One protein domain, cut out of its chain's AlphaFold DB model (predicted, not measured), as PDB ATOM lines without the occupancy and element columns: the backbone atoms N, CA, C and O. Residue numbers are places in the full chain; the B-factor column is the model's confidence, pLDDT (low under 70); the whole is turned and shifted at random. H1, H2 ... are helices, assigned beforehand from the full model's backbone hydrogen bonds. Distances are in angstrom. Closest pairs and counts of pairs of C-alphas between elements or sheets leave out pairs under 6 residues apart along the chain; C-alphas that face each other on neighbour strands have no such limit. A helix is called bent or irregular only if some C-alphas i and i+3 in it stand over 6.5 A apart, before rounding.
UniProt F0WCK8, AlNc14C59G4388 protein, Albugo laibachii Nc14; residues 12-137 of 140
ATOM      1  N   LEU A  12     -29.486  64.934 -59.525       44.78
ATOM      2  CA  LEU A  12     -28.489  63.892 -59.338       44.78
ATOM      3  C   LEU A  12     -27.114  64.527 -59.559       44.78
ATOM      4  O   LEU A  12     -26.578  64.557 -60.663       44.78
ATOM      5  N   LYS A  13     -26.530  65.041 -58.463       50.03
ATOM      6  CA  LYS A  13     -25.068  65.148 -58.315       50.03
ATOM      7  C   LYS A  13     -24.439  63.904 -58.958       50.03
ATOM      8  O   LYS A  13     -25.047  62.843 -58.792       50.03
ATOM      9  N   PRO A  14     -23.280  64.010 -59.644       51.38
ATOM     10  CA  PRO A  14     -22.695  62.879 -60.357       51.38
ATOM     11  C   PRO A  14     -22.778  61.657 -59.463       51.38
ATOM     12  O   PRO A  14     -22.382  61.751 -58.296       51.38
ATOM     13  N   ASP A  15     -23.407  60.600 -59.979       66.06
ATOM     14  CA  ASP A  15     -23.733  59.424 -59.190       66.06
ATOM     15  C   ASP A  15     -22.486  59.040 -58.388       66.06
ATOM     16  O   ASP A  15     -21.395  58.890 -58.947       66.06
ATOM     17  N   LYS A  16     -22.613  58.985 -57.056       62.69
ATOM     18  CA  LYS A  16     -21.491  58.648 -56.171       62.69
ATOM     19  C   LYS A  16     -20.862  57.313 -56.596       62.69
ATOM     20  O   LYS A  16     -19.682  57.102 -56.334       62.69
ATOM     21  N   LEU A  17     -21.634  56.453 -57.268       62.47
ATOM     22  CA  LEU A  17     -21.167  55.228 -57.911       62.47
ATOM     23  C   LEU A  17     -20.272  55.522 -59.121       62.47
ATOM     24  O   LEU A  17     -19.132  55.080 -59.131       62.47
ATOM     25  N   VAL A  18     -20.707  56.366 -60.062       70.50
ATOM     26  CA  VAL A  18     -19.894  56.774 -61.226       70.50
ATOM     27  C   VAL A  18     -18.577  57.424 -60.793       70.50
ATOM     28  O   VAL A  18     -17.535  57.170 -61.390       70.50
ATOM     29  N   GLN A  19     -18.585  58.234 -59.731       72.25
ATOM     30  CA  GLN A  19     -17.345  58.787 -59.176       72.25
ATOM     31  C   GLN A  19     -16.459  57.708 -58.540       72.25
ATOM     32  O   GLN A  19     -15.242  57.730 -58.715       72.25
ATOM     33  N   ALA A  20     -17.050  56.759 -57.810       71.50
ATOM     34  CA  ALA A  20     -16.322  55.656 -57.193       71.50
ATOM     35  C   ALA A  20     -15.697  54.709 -58.231       71.50
ATOM     36  O   ALA A  20     -14.590  54.217 -57.996       71.50
ATOM     37  N   ASP A  21     -16.366  54.505 -59.369       74.38
ATOM     38  CA  ASP A  21     -15.928  53.622 -60.451       74.38
ATOM     39  C   ASP A  21     -14.613  54.085 -61.084       74.38
ATOM     40  O   ASP A  21     -13.730  53.271 -61.365       74.38
ATOM     41  N   VAL A  22     -14.421  55.405 -61.212       82.06
ATOM     42  CA  VAL A  22     -13.176  56.006 -61.727       82.06
ATOM     43  C   VAL A  22     -11.958  55.590 -60.893       82.06
ATOM     44  O   VAL A  22     -10.853  55.452 -61.422       82.06
ATOM     45  N   HIS A  23     -12.146  55.340 -59.597       80.44
ATOM     46  CA  HIS A  23     -11.062  54.956 -58.698       80.44
ATOM     47  C   HIS A  23     -10.773  53.448 -58.695       80.44
ATOM     48  O   HIS A  23      -9.664  53.072 -58.315       80.44
ATOM     49  N   ILE A  24     -11.688  52.583 -59.166       78.94
ATOM     50  CA  ILE A  24     -11.551  51.113 -59.070       78.94
ATOM     51  C   ILE A  24     -10.224  50.648 -59.665       78.94
ATOM     52  O   ILE A  24      -9.445  49.983 -58.991       78.94
ATOM     53  N   SER A  25      -9.921  51.045 -60.902       75.75
ATOM     54  CA  SER A  25      -8.702  50.599 -61.591       75.75
ATOM     55  C   SER A  25      -7.420  51.022 -60.864       75.75
ATOM     56  O   SER A  25      -6.450  50.264 -60.817       75.75
ATOM     57  N   SER A  26      -7.411  52.226 -60.282       81.75
ATOM     58  CA  SER A  26      -6.268  52.736 -59.518       81.75
ATOM     59  C   SER A  26      -6.087  51.964 -58.212       81.75
ATOM     60  O   SER A  26      -4.975  51.543 -57.891       81.75
ATOM     61  N   VAL A  27      -7.184  51.723 -57.489       80.38
ATOM     62  CA  VAL A  27      -7.171  50.995 -56.217       80.38
ATOM     63  C   VAL A  27      -6.814  49.521 -56.431       80.38
ATOM     64  O   VAL A  27      -5.949  49.005 -55.725       80.38
ATOM     65  N   CYS A  28      -7.369  48.860 -57.452       77.38
ATOM     66  CA  CYS A  28      -6.997  47.492 -57.829       77.38
ATOM     67  C   CYS A  28      -5.501  47.382 -58.132       77.38
ATOM     68  O   CYS A  28      -4.827  46.498 -57.610       77.38
ATOM     69  N   ARG A  29      -4.949  48.317 -58.915       80.88
ATOM     70  CA  ARG A  29      -3.515  48.330 -59.232       80.88
ATOM     71  C   ARG A  29      -2.656  48.536 -57.986       80.88
ATOM     72  O   ARG A  29      -1.602  47.911 -57.860       80.88
ATOM     73  N   LEU A  30      -3.081  49.404 -57.068       81.25
ATOM     74  CA  LEU A  30      -2.393  49.612 -55.796       81.25
ATOM     75  C   LEU A  30      -2.408  48.337 -54.949       81.25
ATOM     76  O   LEU A  30      -1.378  47.977 -54.397       81.25
ATOM     77  N   ILE A  31      -3.528  47.621 -54.897       73.94
ATOM     78  CA  ILE A  31      -3.652  46.362 -54.155       73.94
ATOM     79  C   ILE A  31      -2.776  45.262 -54.764       73.94
ATOM     80  O   ILE A  31      -2.006  44.629 -54.045       73.94
ATOM     81  N   GLN A  32      -2.806  45.113 -56.089       70.88
ATOM     82  CA  GLN A  32      -2.004  44.136 -56.833       70.88
ATOM     83  C   GLN A  32      -0.494  44.371 -56.684       70.88
ATOM     84  O   GLN A  32       0.285  43.428 -56.532       70.88
ATOM     85  N   SER A  33      -0.062  45.636 -56.738       76.88
ATOM     86  CA  SER A  33       1.361  46.003 -56.691       76.88
ATOM     87  C   SER A  33       1.895  46.235 -55.277       76.88
ATOM     88  O   SER A  33       3.111  46.195 -55.069       76.88
ATOM     89  N   SER A  34       1.028  46.471 -54.289       72.88
ATOM     90  CA  SER A  34       1.465  46.709 -52.918       72.88
ATOM     91  C   SER A  34       1.832  45.397 -52.234       72.88
ATOM     92  O   SER A  34       1.013  44.508 -52.021       72.88
ATOM     93  N   THR A  35       3.082  45.302 -51.792       70.56
ATOM     94  CA  THR A  35       3.512  44.309 -50.797       70.56
ATOM     95  C   THR A  35       3.224  44.767 -49.368       70.56
ATOM     96  O   THR A  35       3.453  44.014 -48.424       70.56
ATOM     97  N   ASN A  36       2.738  46.002 -49.199       75.31
ATOM     98  CA  ASN A  36       2.452  46.598 -47.906       75.31
ATOM     99  C   ASN A  36       0.931  46.603 -47.637       75.31
ATOM    100  O   ASN A  36       0.220  47.441 -48.209       75.31
ATOM    101  N   PRO A  37       0.430  45.729 -46.749       65.69
ATOM    102  CA  PRO A  37      -0.992  45.661 -46.412       65.69
ATOM    103  C   PRO A  37      -1.513  46.936 -45.724       65.69
ATOM    104  O   PRO A  37      -2.693  47.256 -45.826       65.69
ATOM    105  N   ASP A  38      -0.645  47.744 -45.111       75.12
ATOM    106  CA  ASP A  38      -1.042  49.009 -44.478       75.12
ATOM    107  C   ASP A  38      -1.486  50.060 -45.512       75.12
ATOM    108  O   ASP A  38      -2.375  50.872 -45.247       75.12
ATOM    109  N   LYS A  39      -0.909  50.028 -46.723       75.81
ATOM    110  CA  LYS A  39      -1.336  50.901 -47.832       75.81
ATOM    111  C   LYS A  39      -2.714  50.511 -48.362       75.81
ATOM    112  O   LYS A  39      -3.508  51.390 -48.676       75.81
ATOM    113  N   ILE A  40      -3.001  49.210 -48.413       71.38
ATOM    114  CA  ILE A  40      -4.303  48.671 -48.831       71.38
ATOM    115  C   ILE A  40      -5.390  49.141 -47.864       71.38
ATOM    116  O   ILE A  40      -6.446  49.622 -48.272       71.38
ATOM    117  N   ILE A  41      -5.092  49.070 -46.567       70.44
ATOM    118  CA  ILE A  41      -5.987  49.532 -45.513       70.44
ATOM    119  C   ILE A  41      -6.264  51.037 -45.636       70.44
ATOM    120  O   ILE A  41      -7.418  51.445 -45.554       70.44
ATOM    121  N   ALA A  42      -5.241  51.867 -45.853       75.00
ATOM    122  CA  ALA A  42      -5.422  53.313 -46.006       75.00
ATOM    123  C   ALA A  42      -6.325  53.677 -47.200       75.00
ATOM    124  O   ALA A  42      -7.171  54.570 -47.098       75.00
ATOM    125  N   GLU A  43      -6.190  52.952 -48.307       75.75
ATOM    126  CA  GLU A  43      -6.986  53.183 -49.510       75.75
ATOM    127  C   GLU A  43      -8.455  52.782 -49.308       75.75
ATOM    128  O   GLU A  43      -9.371  53.529 -49.657       75.75
ATOM    129  N   ALA A  44      -8.687  51.653 -48.631       71.38
ATOM    130  CA  ALA A  44     -10.025  51.172 -48.300       71.38
ATOM    131  C   ALA A  44     -10.834  52.157 -47.439       71.38
ATOM    132  O   ALA A  44     -12.057  52.245 -47.567       71.38
ATOM    133  N   LEU A  45     -10.158  52.920 -46.573       70.06
ATOM    134  CA  LEU A  45     -10.782  53.970 -45.762       70.06
ATOM    135  C   LEU A  45     -11.196  55.184 -46.590       70.06
ATOM    136  O   LEU A  45     -12.182  55.843 -46.255       70.06
ATOM    137  N   THR A  46     -10.416  55.492 -47.623       75.69
ATOM    138  CA  THR A  46     -10.589  56.682 -48.459       75.69
ATOM    139  C   THR A  46     -11.699  56.465 -49.485       75.69
ATOM    140  O   THR A  46     -12.481  57.379 -49.745       75.69
ATOM    141  N   HIS A  47     -11.838  55.239 -49.997       76.19
ATOM    142  CA  HIS A  47     -12.777  54.910 -51.071       76.19
ATOM    143  C   HIS A  47     -13.718  53.733 -50.727       76.19
ATOM    144  O   HIS A  47     -13.735  52.717 -51.424       76.19
ATOM    145  N   PRO A  48     -14.562  53.842 -49.681       68.62
ATOM    146  CA  PRO A  48     -15.375  52.722 -49.192       68.62
ATOM    147  C   PRO A  48     -16.425  52.209 -50.193       68.62
ATOM    148  O   PRO A  48     -16.809  51.044 -50.112       68.62
ATOM    149  N   ILE A  49     -16.893  53.046 -51.128       70.94
ATOM    150  CA  ILE A  49     -17.822  52.643 -52.202       70.94
ATOM    151  C   ILE A  49     -17.068  51.849 -53.280       70.94
ATOM    152  O   ILE A  49     -17.496  50.760 -53.665       70.94
ATOM    153  N   THR A  50     -15.895  52.345 -53.683       77.56
ATOM    154  CA  THR A  50     -14.988  51.724 -54.664       77.56
ATOM    155  C   THR A  50     -14.549  50.323 -54.245       77.56
ATOM    156  O   THR A  50     -14.351  49.461 -55.097       77.56
ATOM    157  N   MET A  51     -14.462  50.056 -52.937       78.25
ATOM    158  CA  MET A  51     -14.054  48.751 -52.410       78.25
ATOM    159  C   MET A  51     -14.923  47.586 -52.905       78.25
ATOM    160  O   MET A  51     -14.408  46.481 -53.044       78.25
ATOM    161  N   THR A  52     -16.204  47.808 -53.224       79.06
ATOM    162  CA  THR A  52     -17.064  46.749 -53.793       79.06
ATOM    163  C   THR A  52     -16.599  46.342 -55.192       79.06
ATOM    164  O   THR A  52     -16.470  45.155 -55.474       79.06
ATOM    165  N   GLY A  53     -16.288  47.315 -56.053       76.19
ATOM    166  CA  GLY A  53     -15.725  47.047 -57.379       76.19
ATOM    167  C   GLY A  53     -14.320  46.447 -57.308       76.19
ATOM    168  O   GLY A  53     -13.966  45.578 -58.098       76.19
ATOM    169  N   VAL A  54     -13.538  46.844 -56.302       80.38
ATOM    170  CA  VAL A  54     -12.219  46.262 -56.021       80.38
ATOM    171  C   VAL A  54     -12.320  44.797 -55.601       80.38
ATOM    172  O   VAL A  54     -11.509  43.990 -56.046       80.38
ATOM    173  N   LEU A  55     -13.313  44.433 -54.780       83.62
ATOM    174  CA  LEU A  55     -13.567  43.039 -54.412       83.62
ATOM    175  C   LEU A  55     -13.853  42.190 -55.650       83.62
ATOM    176  O   LEU A  55     -13.243  41.136 -55.796       83.62
ATOM    177  N   LEU A  56     -14.722  42.672 -56.544       79.50
ATOM    178  CA  LEU A  56     -15.022  41.989 -57.806       79.50
ATOM    179  C   LEU A  56     -13.751  41.798 -58.641       79.50
ATOM    180  O   LEU A  56     -13.446  40.679 -59.036       79.50
ATOM    181  N   GLY A  57     -12.938  42.846 -58.794       80.56
ATOM    182  CA  GLY A  57     -11.655  42.738 -59.491       80.56
ATOM    183  C   GLY A  57     -10.679  41.744 -58.844       80.56
ATOM    184  O   GLY A  57      -9.967  41.037 -59.552       80.56
ATOM    185  N   CYS A  58     -10.653  41.649 -57.508       81.62
ATOM    186  CA  CYS A  58      -9.842  40.653 -56.799       81.62
ATOM    187  C   CYS A  58     -10.364  39.225 -57.010       81.62
ATOM    188  O   CYS A  58      -9.559  38.305 -57.129       81.62
ATOM    189  N   MET A  59     -11.687  39.035 -57.060       83.25
ATOM    190  CA  MET A  59     -12.309  37.738 -57.343       83.25
ATOM    191  C   MET A  59     -11.993  37.280 -58.770       83.25
ATOM    192  O   MET A  59     -11.512  36.164 -58.949       83.25
ATOM    193  N   ASP A  60     -12.175  38.161 -59.758       80.12
ATOM    194  CA  ASP A  60     -11.912  37.872 -61.175       80.12
ATOM    195  C   ASP A  60     -10.440  37.517 -61.428       80.12
ATOM    196  O   ASP A  60     -10.126  36.634 -62.226       80.12
ATOM    197  N   ALA A  61      -9.521  38.191 -60.731       80.88
ATOM    198  CA  ALA A  61      -8.084  37.970 -60.860       80.88
ATOM    199  C   ALA A  61      -7.531  36.857 -59.949       80.88
ATOM    200  O   ALA A  61      -6.336  36.564 -60.027       80.88
ATOM    201  N   ASN A  62      -8.356  36.260 -59.077       79.25
ATOM    202  CA  ASN A  62      -7.922  35.369 -57.991       79.25
ATOM    203  C   ASN A  62      -6.753  35.968 -57.173       79.25
ATOM    204  O   ASN A  62      -5.714  35.337 -56.953       79.25
ATOM    205  N   ASP A  63      -6.900  37.237 -56.783       81.88
ATOM    206  CA  ASP A  63      -5.846  38.022 -56.143       81.88
ATOM    207  C   ASP A  63      -5.617  37.593 -54.683       81.88
ATOM    208  O   ASP A  63      -6.554  37.389 -53.911       81.88
ATOM    209  N   LYS A  64      -4.351  37.541 -54.258       80.56
ATOM    210  CA  LYS A  64      -3.944  37.241 -52.872       80.56
ATOM    211  C   LYS A  64      -4.516  38.213 -51.826       80.56
ATOM    212  O   LYS A  64      -4.543  37.884 -50.644       80.56
ATOM    213  N   ALA A  65      -4.919  39.417 -52.229       79.44
ATOM    214  CA  ALA A  65      -5.502  40.430 -51.359       79.44
ATOM    215  C   ALA A  65      -7.016  40.259 -51.147       79.44
ATOM    216  O   ALA A  65      -7.598  40.998 -50.349       79.44
ATOM    217  N   LEU A  66      -7.651  39.294 -51.829       80.62
ATOM    218  CA  LEU A  66      -9.091  39.037 -51.766       80.62
ATOM    219  C   LEU A  66      -9.607  38.947 -50.324       80.62
ATOM    220  O   LEU A  66     -10.561  39.641 -49.965       80.62
ATOM    221  N   ASP A  67      -8.935  38.165 -49.477       80.31
ATOM    222  CA  ASP A  67      -9.329  37.966 -48.078       80.31
ATOM    223  C   ASP A  67      -9.293  39.267 -47.262       80.31
ATOM    224  O   ASP A  67     -10.127  39.500 -46.384       80.31
ATOM    225  N   GLU A  68      -8.323  40.143 -47.535       79.19
ATOM    226  CA  GLU A  68      -8.170  41.407 -46.812       79.19
ATOM    227  C   GLU A  68      -9.228  42.423 -47.239       79.19
ATOM    228  O   GLU A  68      -9.869  43.051 -46.392       79.19
ATOM    229  N   VAL A  69      -9.457  42.535 -48.549       80.69
ATOM    230  CA  VAL A  69     -10.493  43.388 -49.142       80.69
ATOM    231  C   VAL A  69     -11.878  42.964 -48.648       80.69
ATOM    232  O   VAL A  69     -12.668  43.813 -48.219       80.69
ATOM    233  N   ALA A  70     -12.155  41.659 -48.619       81.94
ATOM    234  CA  ALA A  70     -13.409  41.108 -48.118       81.94
ATOM    235  C   ALA A  70     -13.629  41.425 -46.628       81.94
ATOM    236  O   ALA A  70     -14.716  41.867 -46.242       81.94
ATOM    237  N   HIS A  71     -12.603  41.268 -45.784       81.94
ATOM    238  CA  HIS A  71     -12.717  41.603 -44.364       81.94
ATOM    239  C   HIS A  71     -12.960  43.097 -44.120       81.94
ATOM    240  O   HIS A  71     -13.799  43.451 -43.288       81.94
ATOM    241  N   LEU A  72     -12.265  43.982 -44.840       81.50
ATOM    242  CA  LEU A  72     -12.447  45.432 -44.717       81.50
ATOM    243  C   LEU A  72     -13.865  45.860 -45.116       81.50
ATOM    244  O   LEU A  72     -14.504  46.641 -44.402       81.50
ATOM    245  N   LEU A  73     -14.391  45.299 -46.209       80.88
ATOM    246  CA  LEU A  73     -15.774  45.510 -46.635       80.88
ATOM    247  C   LEU A  73     -16.784  45.026 -45.596       80.88
ATOM    248  O   LEU A  73     -17.753  45.731 -45.307       80.88
ATOM    249  N   LEU A  74     -16.553  43.852 -45.007       81.12
ATOM    250  CA  LEU A  74     -17.428  43.307 -43.976       81.12
ATOM    251  C   LEU A  74     -17.475  44.215 -42.740       81.12
ATOM    252  O   LEU A  74     -18.562  44.532 -42.257       81.12
ATOM    253  N   ILE A  75     -16.318  44.694 -42.269       81.44
ATOM    254  CA  ILE A  75     -16.240  45.641 -41.147       81.44
ATOM    255  C   ILE A  75     -17.012  46.924 -41.481       81.44
ATOM    256  O   ILE A  75     -17.845  47.362 -40.684       81.44
ATOM    257  N   ASN A  76     -16.797  47.499 -42.672       79.50
ATOM    258  CA  ASN A  76     -17.513  48.703 -43.101       79.50
ATOM    259  C   ASN A  76     -19.033  48.486 -43.130       79.50
ATOM    260  O   ASN A  76     -19.795  49.354 -42.708       79.50
ATOM    261  N   ARG A  77     -19.481  47.323 -43.619       76.50
ATOM    262  CA  ARG A  77     -20.903  46.988 -43.726       76.50
ATOM    263  C   ARG A  77     -21.556  46.842 -42.358       76.50
ATOM    264  O   ARG A  77     -22.647  47.371 -42.162       76.50
ATOM    265  N   VAL A  78     -20.885  46.195 -41.405       78.81
ATOM    266  CA  VAL A  78     -21.384  46.124 -40.025       78.81
ATOM    267  C   VAL A  78     -21.456  47.521 -39.417       78.81
ATOM    268  O   VAL A  78     -22.486  47.901 -38.873       78.81
ATOM    269  N   PHE A  79     -20.415  48.336 -39.573       79.88
ATOM    270  CA  PHE A  79     -20.433  49.721 -39.107       79.88
ATOM    271  C   PHE A  79     -21.559  50.569 -39.716       79.88
ATOM    272  O   PHE A  79     -22.115  51.424 -39.024       79.88
ATOM    273  N   ALA A  80     -21.874  50.355 -40.996       74.06
ATOM    274  CA  ALA A  80     -22.976  51.019 -41.683       74.06
ATOM    275  C   ALA A  80     -24.340  50.579 -41.130       74.06
ATOM    276  O   ALA A  80     -25.212  51.419 -40.944       74.06
ATOM    277  N   ALA A  81     -24.507  49.292 -40.809       73.94
ATOM    278  CA  ALA A  81     -25.755  48.752 -40.268       73.94
ATOM    279  C   ALA A  81     -26.146  49.367 -38.910       73.94
ATOM    280  O   ALA A  81     -27.327  49.484 -38.607       73.94
ATOM    281  N   TYR A  82     -25.170  49.811 -38.114       70.06
ATOM    282  CA  TYR A  82     -25.434  50.519 -36.858       70.06
ATOM    283  C   TYR A  82     -25.781  52.004 -37.029       70.06
ATOM    284  O   TYR A  82     -26.278  52.615 -36.090       70.06
ATOM    285  N   ASN A  83     -25.488  52.600 -38.187       67.31
ATOM    286  CA  ASN A  83     -25.664  54.030 -38.449       67.31
ATOM    287  C   ASN A  83     -26.397  54.229 -39.785       67.31
ATOM    288  O   ASN A  83     -25.904  54.943 -40.660       67.31
ATOM    289  N   LEU A  84     -27.535  53.548 -39.963       61.56
ATOM    290  CA  LEU A  84     -28.278  53.531 -41.232       61.56
ATOM    291  C   LEU A  84     -28.682  54.933 -41.709       61.56
ATOM    292  O   LEU A  84     -28.763  55.160 -42.913       61.56
ATOM    293  N   ASP A  85     -28.852  55.865 -40.774       59.03
ATOM    294  CA  ASP A  85     -29.337  57.217 -41.049       59.03
ATOM    295  C   ASP A  85     -28.210  58.257 -41.202       59.03
ATOM    296  O   ASP A  85     -28.479  59.438 -41.416       59.03
ATOM    297  N   GLU A  86     -26.937  57.848 -41.106       62.09
ATOM    298  CA  GLU A  86     -25.795  58.769 -41.128       62.09
ATOM    299  C   GLU A  86     -24.788  58.453 -42.253       62.09
ATOM    300  O   GLU A  86     -24.088  57.430 -42.255       62.09
ATOM    301  N   ASP A  87     -24.631  59.405 -43.182       64.69
ATOM    302  CA  ASP A  87     -23.557  59.412 -44.188       64.69
ATOM    303  C   ASP A  87     -22.231  59.855 -43.546       64.69
ATOM    304  O   ASP A  87     -21.768  60.987 -43.690       64.69
ATOM    305  N   VAL A  88     -21.646  58.963 -42.744       71.50
ATOM    306  CA  VAL A  88     -20.383  59.189 -42.030       71.50
ATOM    307  C   VAL A  88     -19.252  58.327 -42.585       71.50
ATOM    308  O   VAL A  88     -19.446  57.171 -42.963       71.50
ATOM    309  N   THR A  89     -18.038  58.882 -42.580       77.38
ATOM    310  CA  THR A  89     -16.829  58.194 -43.059       77.38
ATOM    311  C   THR A  89     -16.526  56.924 -42.259       77.38
ATOM    312  O   THR A  89     -16.890  56.811 -41.082       77.38
ATOM    313  N   PHE A  90     -15.776  55.990 -42.856       77.19
ATOM    314  CA  PHE A  90     -15.317  54.786 -42.156       77.19
ATOM    315  C   PHE A  90     -14.574  55.139 -40.858       77.19
ATOM    316  O   PHE A  90     -14.833  54.543 -39.816       77.19
ATOM    317  N   ALA A  91     -13.681  56.134 -40.889       79.88
ATOM    318  CA  ALA A  91     -12.916  56.552 -39.714       79.88
ATOM    319  C   ALA A  91     -13.825  57.044 -38.573       79.88
ATOM    320  O   ALA A  91     -13.594  56.714 -37.406       79.88
ATOM    321  N   THR A  92     -14.888  57.783 -38.906       80.81
ATOM    322  CA  THR A  92     -15.903  58.211 -37.934       80.81
ATOM    323  C   THR A  92     -16.624  57.006 -37.333       80.81
ATOM    324  O   THR A  92     -16.753  56.914 -36.110       80.81
ATOM    325  N   ARG A  93     -17.036  56.048 -38.172       82.50
ATOM    326  CA  ARG A  93     -17.698  54.820 -37.713       82.50
ATOM    327  C   ARG A  93     -16.788  53.984 -36.810       82.50
ATOM    328  O   ARG A  93     -17.219  53.555 -35.745       82.50
ATOM    329  N   TRP A  94     -15.518  53.830 -37.182       85.25
ATOM    330  CA  TRP A  94     -14.515  53.138 -36.374       85.25
ATOM    331  C   TRP A  94     -14.370  53.769 -34.992       85.25
ATOM    332  O   TRP A  94     -14.443  53.075 -33.979       85.25
ATOM    333  N   LYS A  95     -14.182  55.094 -34.935       84.12
ATOM    334  CA  LYS A  95     -14.014  55.810 -33.666       84.12
ATOM    335  C   LYS A  95     -15.216  55.608 -32.743       84.12
ATOM    336  O   LYS A  95     -15.021  55.504 -31.538       84.12
ATOM    337  N   ARG A  96     -16.431  55.554 -33.299       83.88
ATOM    338  CA  ARG A  96     -17.668  55.348 -32.536       83.88
ATOM    339  C   ARG A  96     -17.798  53.916 -32.005       83.88
ATOM    340  O   ARG A  96     -18.176  53.746 -30.855       83.88
ATOM    341  N   HIS A  97     -17.473  52.914 -32.825       81.56
ATOM    342  CA  HIS A  97     -17.754  51.505 -32.514       81.56
ATOM    343  C   HIS A  97     -16.601  50.762 -31.839       81.56
ATOM    344  O   HIS A  97     -16.829  49.993 -30.912       81.56
ATOM    345  N   VAL A  98     -15.370  50.992 -32.292       84.44
ATOM    346  CA  VAL A  98     -14.160  50.325 -31.777       84.44
ATOM    347  C   VAL A  98     -13.387  51.233 -30.821       84.44
ATOM    348  O   VAL A  98     -12.721  50.759 -29.902       84.44
ATOM    349  N   GLY A  99     -13.470  52.549 -31.022       83.19
ATOM    350  CA  GLY A  99     -12.784  53.531 -30.192       83.19
ATOM    351  C   GLY A  99     -11.396  53.923 -30.704       83.19
ATOM    352  O   GLY A  99     -10.636  53.144 -31.293       83.19
ATOM    353  N   GLY A 100     -11.038  55.179 -30.433       85.69
ATOM    354  CA  GLY A 100      -9.743  55.754 -30.793       85.69
ATOM    355  C   GLY A 100      -9.555  55.981 -32.296       85.69
ATOM    356  O   GLY A 100     -10.498  55.941 -33.087       85.69
ATOM    357  N   LYS A 101      -8.310  56.271 -32.689       85.12
ATOM    358  CA  LYS A 101      -7.930  56.442 -34.097       85.12
ATOM    359  C   LYS A 101      -7.877  55.080 -34.794       85.12
ATOM    360  O   LYS A 101      -7.453  54.090 -34.191       85.12
ATOM    361  N   PHE A 102      -8.277  55.058 -36.063       81.12
ATOM    362  CA  PHE A 102      -8.115  53.888 -36.917       81.12
ATOM    363  C   PHE A 102      -6.614  53.523 -37.034       81.12
ATOM    364  O   PHE A 102      -5.811  54.409 -37.354       81.12
ATOM    365  N   PRO A 103      -6.201  52.277 -36.726       82.31
ATOM    366  CA  PRO A 103      -4.798  51.873 -36.773       82.31
ATOM    367  C   PRO A 103      -4.246  51.888 -38.195       82.31
ATOM    368  O   PRO A 103      -4.873  51.372 -39.108       82.31
ATOM    369  N   SER A 104      -3.037  52.413 -38.375       76.69
ATOM    370  CA  SER A 104      -2.350  52.343 -39.670       76.69
ATOM    371  C   SER A 104      -1.723  50.977 -39.944       76.69
ATOM    372  O   SER A 104      -1.333  50.736 -41.073       76.69
ATOM    373  N   LYS A 105      -1.586  50.121 -38.920       82.44
ATOM    374  CA  LYS A 105      -0.981  48.791 -39.033       82.44
ATOM    375  C   LYS A 105      -2.036  47.691 -39.096       82.44
ATOM    376  O   LYS A 105      -2.935  47.649 -38.248       82.44
ATOM    377  N   ARG A 106      -1.876  46.778 -40.052       82.56
ATOM    378  CA  ARG A 106      -2.762  45.640 -40.336       82.56
ATOM    379  C   ARG A 106      -3.022  44.744 -39.129       82.56
ATOM    380  O   ARG A 106      -4.172  44.466 -38.796       82.56
ATOM    381  N   ASP A 107      -1.965  44.291 -38.471       82.62
ATOM    382  CA  ASP A 107      -2.039  43.408 -37.306       82.62
ATOM    383  C   ASP A 107      -2.791  44.072 -36.146       82.62
ATOM    384  O   ASP A 107      -3.700  43.484 -35.559       82.62
ATOM    385  N   VAL A 108      -2.484  45.340 -35.871       86.00
ATOM    386  CA  VAL A 108      -3.151  46.126 -34.828       86.00
ATOM    387  C   VAL A 108      -4.636  46.303 -35.146       86.00
ATOM    388  O   VAL A 108      -5.473  46.177 -34.248       86.00
ATOM    389  N   MET A 109      -4.979  46.572 -36.407       85.94
ATOM    390  CA  MET A 109      -6.366  46.691 -36.853       85.94
ATOM    391  C   MET A 109      -7.136  45.387 -36.621       85.94
ATOM    392  O   MET A 109      -8.157  45.409 -35.930       85.94
ATOM    393  N   PHE A 110      -6.651  44.257 -37.141       83.44
ATOM    394  CA  PHE A 110      -7.357  42.980 -37.006       83.44
ATOM    395  C   PHE A 110      -7.437  42.498 -35.556       83.44
ATOM    396  O   PHE A 110      -8.474  41.979 -35.148       83.44
ATOM    397  N   ASN A 111      -6.409  42.745 -34.742       87.44
ATOM    398  CA  ASN A 111      -6.449  42.432 -33.313       87.44
ATOM    399  C   ASN A 111      -7.508  43.260 -32.575       87.44
ATOM    400  O   ASN A 111      -8.270  42.713 -31.775       87.44
ATOM    401  N   LYS A 112      -7.611  44.564 -32.869       86.88
ATOM    402  CA  LYS A 112      -8.659  45.419 -32.291       86.88
ATOM    403  C   LYS A 112     -10.052  44.973 -32.707       86.88
ATOM    404  O   LYS A 112     -10.927  44.872 -31.854       86.88
ATOM    405  N   VAL A 113     -10.238  44.672 -33.988       84.12
ATOM    406  CA  VAL A 113     -11.505  44.168 -34.525       84.12
ATOM    407  C   VAL A 113     -11.872  42.832 -33.877       84.12
ATOM    408  O   VAL A 113     -12.999  42.668 -33.431       84.12
ATOM    409  N   SER A 114     -10.920  41.905 -33.734       83.81
ATOM    410  CA  SER A 114     -11.142  40.619 -33.062       83.81
ATOM    411  C   SER A 114     -11.542  40.790 -31.595       83.81
ATOM    412  O   SER A 114     -12.479  40.140 -31.135       83.81
ATOM    413  N   SER A 115     -10.861  41.676 -30.864       86.44
ATOM    414  CA  SER A 115     -11.203  41.997 -29.474       86.44
ATOM    415  C   SER A 115     -12.612  42.585 -29.365       86.44
ATOM    416  O   SER A 115     -13.422  42.115 -28.569       86.44
ATOM    417  N   TRP A 116     -12.931  43.542 -30.238       84.75
ATOM    418  CA  TRP A 116     -14.247  44.169 -30.312       84.75
ATOM    419  C   TRP A 116     -15.363  43.166 -30.639       84.75
ATOM    420  O   TRP A 116     -16.400  43.162 -29.979       84.75
ATOM    421  N   TRP A 117     -15.140  42.248 -31.587       82.56
ATOM    422  CA  TRP A 117     -16.093  41.174 -31.880       82.56
ATOM    423  C   TRP A 117     -16.356  40.279 -30.672       82.56
ATOM    424  O   TRP A 117     -17.501  39.936 -30.392       82.56
ATOM    425  N   LYS A 118     -15.302  39.915 -29.936       81.38
ATOM    426  CA  LYS A 118     -15.414  39.055 -28.751       81.38
ATOM    427  C   LYS A 118     -16.117  39.747 -27.586       81.38
ATOM    428  O   LYS A 118     -16.698  39.064 -26.749       81.38
ATOM    429  N   SER A 119     -16.080  41.077 -27.523       82.44
ATOM    430  CA  SER A 119     -16.668  41.833 -26.419       82.44
ATOM    431  C   SER A 119     -18.180  42.061 -26.539       82.44
ATOM    432  O   SER A 119     -18.763  42.603 -25.605       82.44
ATOM    433  N   SER A 120     -18.835  41.692 -27.652       72.44
ATOM    434  CA  SER A 120     -20.281  41.917 -27.819       72.44
ATOM    435  C   SER A 120     -20.993  40.801 -28.605       72.44
ATOM    436  O   SER A 120     -20.795  40.667 -29.814       72.44
ATOM    437  N   PRO A 121     -21.909  40.048 -27.964       68.75
ATOM    438  CA  PRO A 121     -22.730  39.027 -28.625       68.75
ATOM    439  C   PRO A 121     -23.625  39.577 -29.747       68.75
ATOM    440  O   PRO A 121     -23.871  38.894 -30.740       68.75
ATOM    441  N   GLN A 122     -24.084  40.828 -29.624       70.06
ATOM    442  CA  GLN A 122     -24.958  41.476 -30.609       70.06
ATOM    443  C   GLN A 122     -24.257  41.675 -31.959       70.06
ATOM    444  O   GLN A 122     -24.896  41.655 -33.010       70.06
ATOM    445  N   LEU A 123     -22.931  41.816 -31.947       67.69
ATOM    446  CA  LEU A 123     -22.152  41.987 -33.164       67.69
ATOM    447  C   LEU A 123     -22.113  40.725 -34.026       67.69
ATOM    448  O   LEU A 123     -22.069  40.828 -35.247       67.69
ATOM    449  N   VAL A 124     -22.182  39.539 -33.420       66.06
ATOM    450  CA  VAL A 124     -22.242  38.265 -34.154       66.06
ATOM    451  C   VAL A 124     -23.553  38.159 -34.945       66.06
ATOM    452  O   VAL A 124     -23.569  37.661 -36.076       66.06
ATOM    453  N   LEU A 125     -24.652  38.687 -34.396       68.81
ATOM    454  CA  LEU A 125     -25.939  38.776 -35.092       68.81
ATOM    455  C   LEU A 125     -25.879  39.758 -36.267       68.81
ATOM    456  O   LEU A 125     -26.339  39.421 -37.360       68.81
ATOM    457  N   GLU A 126     -25.276  40.932 -36.082       67.50
ATOM    458  CA  GLU A 126     -25.117  41.907 -37.170       67.50
ATOM    459  C   GLU A 126     -24.153  41.422 -38.255       67.50
ATOM    460  O   GLU A 126     -24.433  41.586 -39.439       67.50
ATOM    461  N   LEU A 127     -23.079  40.722 -37.887       67.44
ATOM    462  CA  LEU A 127     -22.196  40.047 -38.838       67.44
ATOM    463  C   LEU A 127     -22.980  39.019 -39.672       67.44
ATOM    464  O   LEU A 127     -22.856  38.969 -40.896       67.44
ATOM    465  N   THR A 128     -23.847  38.236 -39.027       66.69
ATOM    466  CA  THR A 128     -24.714  37.260 -39.705       66.69
ATOM    467  C   THR A 128     -25.699  37.945 -40.659       66.69
ATOM    468  O   THR A 128     -25.922  37.473 -41.773       66.69
ATOM    469  N   ARG A 129     -26.279  39.086 -40.269       67.75
ATOM    470  CA  ARG A 129     -27.168  39.879 -41.135       67.75
ATOM    471  C   ARG A 129     -26.418  40.516 -42.304       67.75
ATOM    472  O   ARG A 129     -26.894  40.442 -43.432       67.75
ATOM    473  N   ALA A 130     -25.239  41.083 -42.058       63.84
ATOM    474  CA  ALA A 130     -24.409  41.746 -43.061       63.84
ATOM    475  C   ALA A 130     -23.829  40.771 -44.099       63.84
ATOM    476  O   ALA A 130     -23.609  41.163 -45.245       63.84
ATOM    477  N   THR A 131     -23.617  39.506 -43.725       64.75
ATOM    478  CA  THR A 131     -23.095  38.450 -44.614       64.75
ATOM    479  C   THR A 131     -24.177  37.697 -45.389       64.75
ATOM    480  O   THR A 131     -23.867  37.095 -46.416       64.75
ATOM    481  N   ARG A 132     -25.454  37.749 -44.976       65.44
ATOM    482  CA  ARG A 132     -26.567  37.121 -45.721       65.44
ATOM    483  C   ARG A 132     -26.629  37.538 -47.198       65.44
ATOM    484  O   ARG A 132     -26.730  36.645 -48.031       65.44
ATOM    485  N   PRO A 133     -26.515  38.830 -47.556       57.38
ATOM    486  CA  PRO A 133     -26.515  39.256 -48.955       57.38
ATOM    487  C   PRO A 133     -25.325  38.720 -49.759       57.38
ATOM    488  O   PRO A 133     -25.461  38.481 -50.952       57.38
ATOM    489  N   LEU A 134     -24.175  38.487 -49.111       54.69
ATOM    490  CA  LEU A 134     -22.987  37.926 -49.765       54.69
ATOM    491  C   LEU A 134     -23.170  36.441 -50.106       54.69
ATOM    492  O   LEU A 134     -22.682  35.991 -51.135       54.69
ATOM    493  N   ARG A 135     -23.938  35.689 -49.305       51.03
ATOM    494  CA  ARG A 135     -24.304  34.292 -49.618       51.03
ATOM    495  C   ARG A 135     -25.179  34.150 -50.865       51.03
ATOM    496  O   ARG A 135     -25.237  33.066 -51.430       51.03
ATOM    497  N   CYS A 136     -25.871  35.207 -51.279       45.16
ATOM    498  CA  CYS A 136     -26.682  35.181 -52.496       45.16
ATOM    499  C   CYS A 136     -25.859  35.453 -53.766       45.16
ATOM    500  O   CYS A 136     -26.325  35.133 -54.852       45.16
ATOM    501  N   LEU A 137     -24.651  36.017 -53.643       42.88
ATOM    502  CA  LEU A 137     -23.762  36.299 -54.778       42.88
ATOM    503  C   LEU A 137     -22.979  35.066 -55.258       42.88
ATOM    504  O   LEU A 137     -22.434  35.098 -56.348       42.88
TER     505      LEU A 137
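What this domain is: This is residues 12 to 137 of the 140 residues of the protein "AlNc14C59G4388 protein" of Albugo laibachii Nc14 (UniProt F0WCK8). Helix H4 runs through the middle of a mostly crossed packing of helices: H2 and H3 pack on its residues 66 to 73, H5 and H7 pack on opposite sides of its residues 74 to 81, and H1 packs on H2 and H3, apart from H4. H6 reaches from the first residues of H2 past H4. The printed part has 126 residues with seven named helices, H1 to H7 in order, and no named strand: all helix. It is compact, with a radius of gyration of the C-alphas of 14.5 A and spans of 38 by 37 by 30 A.

How they stand to each other: Start at H1, residues 16 to 33, irregular with C-alphas 22 and 25 7.0 A apart; it has a kink of 41 degrees near residue 23. With H2, residues 37 to 46, it forms a hairpin; they only just touch, with 3 pairs of C-alphas within 8 A, closest Ile 31 and Ile 40 at 5.8 A. H3, residues 50 to 60, touches H1, closest C-alphas Ala 20 and Thr 50 at 4.9 A. The hub H4, residues 66 to 81, forms a hairpin with H3, closest C-alphas Cys 58 and Leu 66 at 5.3 A. H5, residues 90 to 97, touches H4, closest C-alphas Phe 79 and Arg 93 at 6.0 A. H6, residues 106 to 118, only just touches H2 with 3 pairs within 8 A, with residue 106 alone. H7, residues 121 to 135, touches H4 at a steep tilt of 61 degrees, closest C-alphas Val 78 and Ala 130 at 6.1 A. Every O i to N i+4 pair is within hydrogen-bond range in H2, H3, H4, H5 and H6, against 9 of 14 in H1 and 8 of 11 in H7.

Where its parts are: Find C-alpha 16 at (-21.491, 58.648, -56.171); from there H1 runs 26.1 A. H4 spans 22.5 A, and H7, 21.6 A long, ends at (-24.304, 34.292, -49.618); H7 is only just irregular, C-alphas 130 and 133 being 6.7 A apart.

The domain as a whole: The C-alphas farthest apart, Leu 12 and Lys 118, are 41.5 A apart. The printed part has no cut, and no link is long. Look for pLDDT under 70 at 29 residues, among them 12 to 17, 83 to 87 and 123 to 137.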